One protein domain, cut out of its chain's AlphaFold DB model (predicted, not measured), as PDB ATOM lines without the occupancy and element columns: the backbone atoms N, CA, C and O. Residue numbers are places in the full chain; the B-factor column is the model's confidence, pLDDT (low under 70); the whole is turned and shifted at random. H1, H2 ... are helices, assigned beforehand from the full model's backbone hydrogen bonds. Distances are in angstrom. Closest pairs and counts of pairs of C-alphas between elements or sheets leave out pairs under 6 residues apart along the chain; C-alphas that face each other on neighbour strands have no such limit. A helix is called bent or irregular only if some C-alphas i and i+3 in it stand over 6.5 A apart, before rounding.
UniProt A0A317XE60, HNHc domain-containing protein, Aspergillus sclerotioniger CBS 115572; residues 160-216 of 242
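What this domain is: This is residues 160 to 216 of the 242 residues of the protein "HNHc domain-containing protein" of Aspergillus sclerotioniger CBS 115572 (UniProt A0A317XE60). H2, the longest helix by residues with 14, and the short H3 form a small body with the loop of residues 199 to 206 between them, and H1 extends from it to one side as an arm whose residues 160 to 166 stick out free. A long looping link, residues 173 to 184, joins this arm to H2. The printed part has 57 residues with three named helices, H1, H2 and H3 along the chain, no named strand, and the class all helix. The whole is compact, with a radius of gyration of the C-alphas of 11.3 A and spans of 32 by 26 by 17 A.

Where its parts are: H2, residues 185 to 198, begins at C-alpha 185 at (-17.909, 44.931, -5.022) and is 15.8 A long. It is irregular, with C-alphas 194 and 197 9.6 A apart. H3, residues 207 to 213, ends at C-alpha 213 at (-19.773, 39.772, -12.778) and is also irregular, with C-alphas 209 and 212 8.2 A apart. H1, residues 160 to 172, begins at C-alpha 160 at (-19.760, 63.512, 3.814) and is 18.3 A long.

How they stand to each other: H2 and H3 only just touch, with 3 pairs of C-alphas within 8 A; the closest C-alphas are those of Glu 197 and Val 208, 7.0 A apart. They form a helical hairpin, at a shallow tilt of 26 degrees, opposite ways. Residues 183 to 184 pair with residues 214 to 215, parallel. H1 is apart from H2 and from H3. Every O i to N i+4 pair is within hydrogen-bond range in H1, against 7 of 10 in H2 and 1 of 3 in H3, where 2 of 4 O i to N i+3 pairs are within range.

The domain as a whole: The two C-alphas farthest apart, those of Arg 161 and Glu 209, are 33.8 A apart. The printed part has no cut. The link from H1 to H2 is long, and that from H2 to H3 is short. The mean pLDDT of the printed part is 83.7, and residues 160 to 164 are under 70.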
ATOM      1  N   GLN A 160     -18.447  64.003   3.406       54.78
ATOM      2  CA  GLN A 160     -19.760  63.512   3.814       54.78
ATOM      3  C   GLN A 160     -20.824  63.694   2.721       54.78
ATOM      4  O   GLN A 160     -21.605  62.783   2.459       54.78
ATOM      5  N   ARG A 161     -20.841  64.850   2.044       62.84
ATOM      6  CA  ARG A 161     -21.801  65.135   0.968       62.84
ATOM      7  C   ARG A 161     -21.577  64.218  -0.234       62.84
ATOM      8  O   ARG A 161     -22.542  63.678  -0.769       62.84
ATOM      9  N   VAL A 162     -20.320  64.023  -0.635       61.97
ATOM     10  CA  VAL A 162     -19.955  63.140  -1.758       61.97
ATOM     11  C   VAL A 162     -20.297  61.686  -1.434       61.97
ATOM     12  O   VAL A 162     -20.883  60.994  -2.262       61.97
ATOM     13  N   SER A 163     -20.014  61.243  -0.206       66.44
ATOM     14  CA  SER A 163     -20.380  59.905   0.266       66.44
ATOM     15  C   SER A 163     -21.892  59.673   0.231       66.44
ATOM     16  O   SER A 163     -22.345  58.630  -0.235       66.44
ATOM     17  N   ASN A 164     -22.686  60.650   0.682       67.88
ATOM     18  CA  ASN A 164     -24.145  60.550   0.664       67.88
ATOM     19  C   ASN A 164     -24.690  60.481  -0.765       67.88
ATOM     20  O   ASN A 164     -25.564  59.670  -1.050       67.88
ATOM     21  N   LEU A 165     -24.152  61.295  -1.673       70.38
ATOM     22  CA  LEU A 165     -24.594  61.316  -3.063       70.38
ATOM     23  C   LEU A 165     -24.225  60.025  -3.798       70.38
ATOM     24  O   LEU A 165     -25.067  59.449  -4.484       70.38
ATOM     25  N   ARG A 166     -23.008  59.518  -3.567       75.81
ATOM     26  CA  ARG A 166     -22.581  58.202  -4.050       75.81
ATOM     27  C   ARG A 166     -23.543  57.114  -3.577       75.81
ATOM     28  O   ARG A 166     -23.990  56.315  -4.393       75.81
ATOM     29  N   LYS A 167     -23.884  57.107  -2.283       78.94
ATOM     30  CA  LYS A 167     -24.846  56.154  -1.718       78.94
ATOM     31  C   LYS A 167     -26.194  56.243  -2.436       78.94
ATOM     32  O   LYS A 167     -26.682  55.225  -2.905       78.94
ATOM     33  N   SER A 168     -26.751  57.444  -2.598       78.31
ATOM     34  CA  SER A 168     -28.035  57.635  -3.281       78.31
ATOM     35  C   SER A 168     -28.031  57.126  -4.724       78.31
ATOM     36  O   SER A 168     -28.996  56.495  -5.142       78.31
ATOM     37  N   CYS A 169     -26.963  57.370  -5.488       81.12
ATOM     38  CA  CYS A 169     -26.861  56.888  -6.866       81.12
ATOM     39  C   CYS A 169     -26.737  55.365  -6.940       81.12
ATOM     40  O   CYS A 169     -27.457  54.745  -7.714       81.12
ATOM     41  N   LEU A 170     -25.887  54.761  -6.104       85.62
ATOM     42  CA  LEU A 170     -25.766  53.304  -6.044       85.62
ATOM     43  C   LEU A 170     -27.094  52.658  -5.641       85.62
ATOM     44  O   LEU A 170     -27.535  51.731  -6.305       85.62
ATOM     45  N   THR A 171     -27.788  53.195  -4.635       84.56
ATOM     46  CA  THR A 171     -29.115  52.699  -4.246       84.56
ATOM     47  C   THR A 171     -30.140  52.856  -5.373       84.56
ATOM     48  O   THR A 171     -30.894  51.923  -5.642       84.56
ATOM     49  N   ARG A 172     -30.165  54.006  -6.062       84.81
ATOM     50  CA  ARG A 172     -31.060  54.247  -7.209       84.81
ATOM     51  C   ARG A 172     -30.841  53.216  -8.315       84.81
ATOM     52  O   ARG A 172     -31.808  52.689  -8.854       84.81
ATOM     53  N   ASP A 173     -29.581  52.927  -8.621       85.75
ATOM     54  CA  ASP A 173     -29.189  52.048  -9.726       85.75
ATOM     55  C   ASP A 173     -29.039  50.579  -9.287       85.75
ATOM     56  O   ASP A 173     -28.471  49.762 -10.014       85.75
ATOM     57  N   ARG A 174     -29.581  50.230  -8.111       91.62
ATOM     58  CA  ARG A 174     -29.609  48.864  -7.558       91.62
ATOM     59  C   ARG A 174     -28.215  48.241  -7.429       91.62
ATOM     60  O   ARG A 174     -27.987  47.085  -7.780       91.62
ATOM     61  N   HIS A 175     -27.262  49.076  -7.025       92.69
ATOM     62  CA  HIS A 175     -25.839  48.784  -6.869       92.69
ATOM     63  C   HIS A 175     -25.207  48.131  -8.105       92.69
ATOM     64  O   HIS A 175     -24.185  47.457  -7.998       92.69
ATOM     65  N   ARG A 176     -25.782  48.351  -9.293       91.12
ATOM     66  CA  ARG A 176     -25.274  47.838 -10.564       91.12
ATOM     67  C   ARG A 176     -24.851  48.984 -11.471       91.12
ATOM     68  O   ARG A 176     -25.456  50.054 -11.491       91.12
ATOM     69  N   CYS A 177     -23.812  48.751 -12.266       86.88
ATOM     70  CA  CYS A 177     -23.418  49.679 -13.316       86.88
ATOM     71  C   CYS A 177     -24.581  49.847 -14.303       86.88
ATOM     72  O   CYS A 177     -25.123  48.857 -14.796       86.88
ATOM     73  N   VAL A 178     -24.932  51.089 -14.639       83.06
ATOM     74  CA  VAL A 178     -26.025  51.385 -15.582       83.06
ATOM     75  C   VAL A 178     -25.776  50.752 -16.956       83.06
ATOM     76  O   VAL A 178     -26.715  50.276 -17.584       83.06
ATOM     77  N   VAL A 179     -24.513  50.693 -17.393       80.31
ATOM     78  CA  VAL A 179     -24.129  50.178 -18.717       80.31
ATOM     79  C   VAL A 179     -23.870  48.674 -18.680       80.31
ATOM     80  O   VAL A 179     -24.525  47.906 -19.373       80.31
ATOM     81  N   THR A 180     -22.910  48.235 -17.864       85.19
ATOM     82  CA  THR A 180     -22.434  46.841 -17.888       85.19
ATOM     83  C   THR A 180     -23.250  45.903 -17.008       85.19
ATOM     84  O   THR A 180     -23.041  44.697 -17.053       85.19
ATOM     85  N   ARG A 181     -24.146  46.442 -16.170       87.56
ATOM     86  CA  ARG A 181     -24.939  45.706 -15.170       87.56
ATOM     87  C   ARG A 181     -24.123  44.958 -14.107       87.56
ATOM     88  O   ARG A 181     -24.727  44.300 -13.262       87.56
ATOM     89  N   LYS A 182     -22.793  45.103 -14.079       91.19
ATOM     90  CA  LYS A 182     -21.929  44.544 -13.028       91.19
ATOM     91  C   LYS A 182     -22.286  45.103 -11.654       91.19
ATOM     92  O   LYS A 182     -22.558  46.299 -11.548       91.19
ATOM     93  N   PHE A 183     -22.270  44.254 -10.633       92.25
ATOM     94  CA  PHE A 183     -22.626  44.624  -9.259       92.25
ATOM     95  C   PHE A 183     -21.445  45.259  -8.501       92.25
ATOM     96  O   PHE A 183     -20.290  44.909  -8.753       92.25
ATOM     97  N   ASP A 184     -21.724  46.187  -7.581       92.06
ATOM     98  CA  ASP A 184     -20.708  46.873  -6.778       92.06
ATOM     99  C   ASP A 184     -20.037  45.942  -5.767       92.06
ATOM    100  O   ASP A 184     -20.669  45.417  -4.850       92.06
ATOM    101  N   VAL A 185     -18.717  45.794  -5.900       90.50
ATOM    102  CA  VAL A 185     -17.909  44.931  -5.022       90.50
ATOM    103  C   VAL A 185     -18.004  45.361  -3.556       90.50
ATOM    104  O   VAL A 185     -18.100  44.509  -2.676       90.50
ATOM    105  N   LYS A 186     -18.016  46.670  -3.261       89.56
ATOM    106  CA  LYS A 186     -18.043  47.147  -1.866       89.56
ATOM    107  C   LYS A 186     -19.369  46.829  -1.188       89.56
ATOM    108  O   LYS A 186     -19.376  46.453  -0.017       89.56
ATOM    109  N   GLU A 187     -20.474  46.971  -1.912       91.94
ATOM    110  CA  GLU A 187     -21.786  46.556  -1.425       91.94
ATOM    111  C   GLU A 187     -21.854  45.034  -1.227       91.94
ATOM    112  O   GLU A 187     -22.311  44.579  -0.179       91.94
ATOM    113  N   ALA A 188     -21.339  44.240  -2.172       90.06
ATOM    114  CA  ALA A 188     -21.316  42.779  -2.057       90.06
ATOM    115  C   ALA A 188     -20.534  42.317  -0.818       90.06
ATOM    116  O   ALA A 188     -21.037  41.525  -0.021       90.06
ATOM    117  N   GLU A 189     -19.336  42.869  -0.603       89.62
ATOM    118  CA  GLU A 189     -18.526  42.604   0.588       89.62
ATOM    119  C   GLU A 189     -19.255  42.995   1.881       89.62
ATOM    120  O   GLU A 189     -19.161  42.287   2.887       89.62
ATOM    121  N   MET A 190     -19.973  44.125   1.883       89.44
ATOM    122  CA  MET A 190     -20.731  44.574   3.051       89.44
ATOM    123  C   MET A 190     -21.863  43.600   3.386       89.44
ATOM    124  O   MET A 190     -22.008  43.216   4.547       89.44
ATOM    125  N   ARG A 191     -22.639  43.173   2.385       91.19
ATOM    126  CA  ARG A 191     -23.750  42.238   2.592       91.19
ATOM    127  C   ARG A 191     -23.264  40.849   2.975       91.19
ATOM    128  O   ARG A 191     -23.835  40.250   3.882       91.19
ATOM    129  N   TYR A 192     -22.178  40.376   2.369       88.69
ATOM    130  CA  TYR A 192     -21.572  39.092   2.716       88.69
ATOM    131  C   TYR A 192     -21.158  39.042   4.192       88.69
ATOM    132  O   TYR A 192     -21.414  38.055   4.874       88.69
ATOM    133  N   LYS A 193     -20.606  40.135   4.738       90.00
ATOM    134  CA  LYS A 193     -20.258  40.217   6.172       90.00
ATOM    135  C   LYS A 193     -21.462  40.093   7.111       90.00
ATOM    136  O   LYS A 193     -21.264  39.792   8.285       90.00
ATOM    137  N   ILE A 194     -22.677  40.362   6.629       88.81
ATOM    138  CA  ILE A 194     -23.911  40.333   7.425       88.81
ATOM    139  C   ILE A 194     -24.659  39.009   7.231       88.81
ATOM    140  O   ILE A 194     -25.093  38.406   8.208       88.81
ATOM    141  N   VAL A 195     -24.829  38.582   5.978       85.69
ATOM    142  CA  VAL A 195     -25.722  37.480   5.579       85.69
ATOM    143  C   VAL A 195     -24.954  36.184   5.289       85.69
ATOM    144  O   VAL A 195     -25.515  35.098   5.398       85.69
ATOM    145  N   GLY A 196     -23.658  36.265   4.981       84.94
ATOM    146  CA  GLY A 196     -22.838  35.110   4.617       84.94
ATOM    147  C   GLY A 196     -23.058  34.658   3.172       84.94
ATOM    148  O   GLY A 196     -23.167  35.480   2.265       84.94
ATOM    149  N   GLU A 197     -23.076  33.345   2.943       83.25
ATOM    150  CA  GLU A 197     -23.099  32.743   1.599       83.25
ATOM    151  C   GLU A 197     -24.428  32.914   0.852       83.25
ATOM    152  O   GLU A 197     -24.444  32.905  -0.377       83.25
ATOM    153  N   ASP A 198     -25.529  33.152   1.564       84.94
ATOM    154  CA  ASP A 198     -26.846  33.416   0.967       84.94
ATOM    155  C   ASP A 198     -27.045  34.898   0.637       84.94
ATOM    156  O   ASP A 198     -28.136  35.455   0.735       84.94
ATOM    157  N   VAL A 199     -25.953  35.565   0.269       87.94
ATOM    158  CA  VAL A 199     -25.975  36.975  -0.077       87.94
ATOM    159  C   VAL A 199     -26.598  37.187  -1.457       87.94
ATOM    160  O   VAL A 199     -26.169  36.620  -2.467       87.94
ATOM    161  N   GLU A 200     -27.602  38.057  -1.492       90.81
ATOM    162  CA  GLU A 200     -28.357  38.397  -2.692       90.81
ATOM    163  C   GLU A 200     -28.138  39.858  -3.105       90.81
ATOM    164  O   GLU A 200     -27.876  40.758  -2.290       90.81
ATOM    165  N   ASP A 201     -28.242  40.089  -4.409       88.88
ATOM    166  CA  ASP A 201     -28.313  41.422  -4.984       88.88
ATOM    167  C   ASP A 201     -29.683  42.068  -4.712       88.88
ATOM    168  O   ASP A 201     -30.550  41.517  -4.034       88.88
ATOM    169  N   ASP A 202     -29.898  43.277  -5.224       89.38
ATOM    170  CA  ASP A 202     -31.176  43.963  -5.026       89.38
ATOM    171  C   ASP A 202     -32.355  43.285  -5.742       89.38
ATOM    172  O   ASP A 202     -33.503  43.525  -5.361       89.38
ATOM    173  N   ASP A 203     -32.089  42.475  -6.769       86.75
ATOM    174  CA  ASP A 203     -33.063  41.730  -7.570       86.75
ATOM    175  C   ASP A 203     -33.343  40.315  -7.010       86.75
ATOM    176  O   ASP A 203     -34.154  39.586  -7.583       86.75
ATOM    177  N   GLY A 204     -32.729  39.939  -5.880       86.25
ATOM    178  CA  GLY A 204     -32.894  38.630  -5.232       86.25
ATOM    179  C   GLY A 204     -32.049  37.515  -5.855       86.25
ATOM    180  O   GLY A 204     -32.321  36.335  -5.646       86.25
ATOM    181  N   LYS A 205     -31.040  37.854  -6.663       87.81
ATOM    182  CA  LYS A 205     -30.118  36.887  -7.257       87.81
ATOM    183  C   LYS A 205     -28.885  36.702  -6.380       87.81
ATOM    184  O   LYS A 205     -28.283  37.669  -5.918       87.81
ATOM    185  N   ARG A 206     -28.470  35.445  -6.200       87.12
ATOM    186  CA  ARG A 206     -27.297  35.088  -5.393       87.12
ATOM    187  C   ARG A 206     -26.025  35.670  -6.004       87.12
ATOM    188  O   ARG A 206     -25.670  35.354  -7.139       87.12
ATOM    189  N   LEU A 207     -25.302  36.478  -5.229       84.81
ATOM    190  CA  LEU A 207     -24.069  37.125  -5.689       84.81
ATOM    191  C   LEU A 207     -22.899  36.141  -5.832       84.81
ATOM    192  O   LEU A 207     -21.986  36.397  -6.610       84.81
ATOM    193  N   VAL A 208     -22.941  34.996  -5.140       80.00
ATOM    194  CA  VAL A 208     -21.921  33.935  -5.248       80.00
ATOM    195  C   VAL A 208     -21.837  33.376  -6.674       80.00
ATOM    196  O   VAL A 208     -20.752  33.085  -7.166       80.00
ATOM    197  N   GLU A 209     -22.972  33.291  -7.369       79.19
ATOM    198  CA  GLU A 209     -23.059  32.829  -8.762       79.19
ATOM    199  C   GLU A 209     -22.626  33.912  -9.770       79.19
ATOM    200  O   GLU A 209     -22.469  33.644 -10.958       79.19
ATOM    201  N   GLU A 210     -22.427  35.144  -9.298       74.44
ATOM    202  CA  GLU A 210     -22.045  36.319 -10.081       74.44
ATOM    203  C   GLU A 210     -20.675  36.883  -9.686       74.44
ATOM    204  O   GLU A 210     -20.384  38.033 -10.007       74.44
ATOM    205  N   ALA A 211     -19.813  36.106  -9.023       72.44
ATOM    206  CA  ALA A 211     -18.517  36.593  -8.538       72.44
ATOM    207  C   ALA A 211     -17.685  37.285  -9.642       72.44
ATOM    208  O   ALA A 211     -17.185  38.397  -9.444       72.44
ATOM    209  N   ASP A 212     -17.646  36.694 -10.841       78.31
ATOM    210  CA  ASP A 212     -16.943  37.234 -12.018       78.31
ATOM    211  C   ASP A 212     -17.664  38.434 -12.675       78.31
ATOM    212  O   ASP A 212     -17.106  39.140 -13.520       78.31
ATOM    213  N   ASN A 213     -18.912  38.699 -12.277       83.38
ATOM    214  CA  ASN A 213     -19.773  39.772 -12.778       83.38
ATOM    215  C   ASN A 213     -19.874  40.959 -11.798       83.38
ATOM    216  O   ASN A 213     -20.869  41.692 -11.757       83.38
ATOM    217  N   THR A 214     -18.820  41.177 -11.018       86.94
ATOM    218  CA  THR A 214     -18.694  42.308 -10.095       86.94
ATOM    219  C   THR A 214     -17.653  43.321 -10.584       86.94
ATOM    220  O   THR A 214     -16.775  43.019 -11.398       86.94
ATOM    221  N   ALA A 215     -17.782  44.571 -10.147       86.94
ATOM    222  CA  ALA A 215     -16.797  45.622 -10.379       86.94
ATOM    223  C   ALA A 215     -16.825  46.653  -9.245       86.94
ATOM    224  O   ALA A 215     -17.854  46.864  -8.607       86.94
ATOM    225  N   TYR A 216     -15.710  47.343  -9.007       85.00
ATOM    226  CA  TYR A 216     -15.738  48.544  -8.176       85.00
ATOM    227  C   TYR A 216     -16.468  49.646  -8.937       85.00
ATOM    228  O   TYR A 216     -15.963  50.132  -9.950       85.00
TER     229      TYR A 216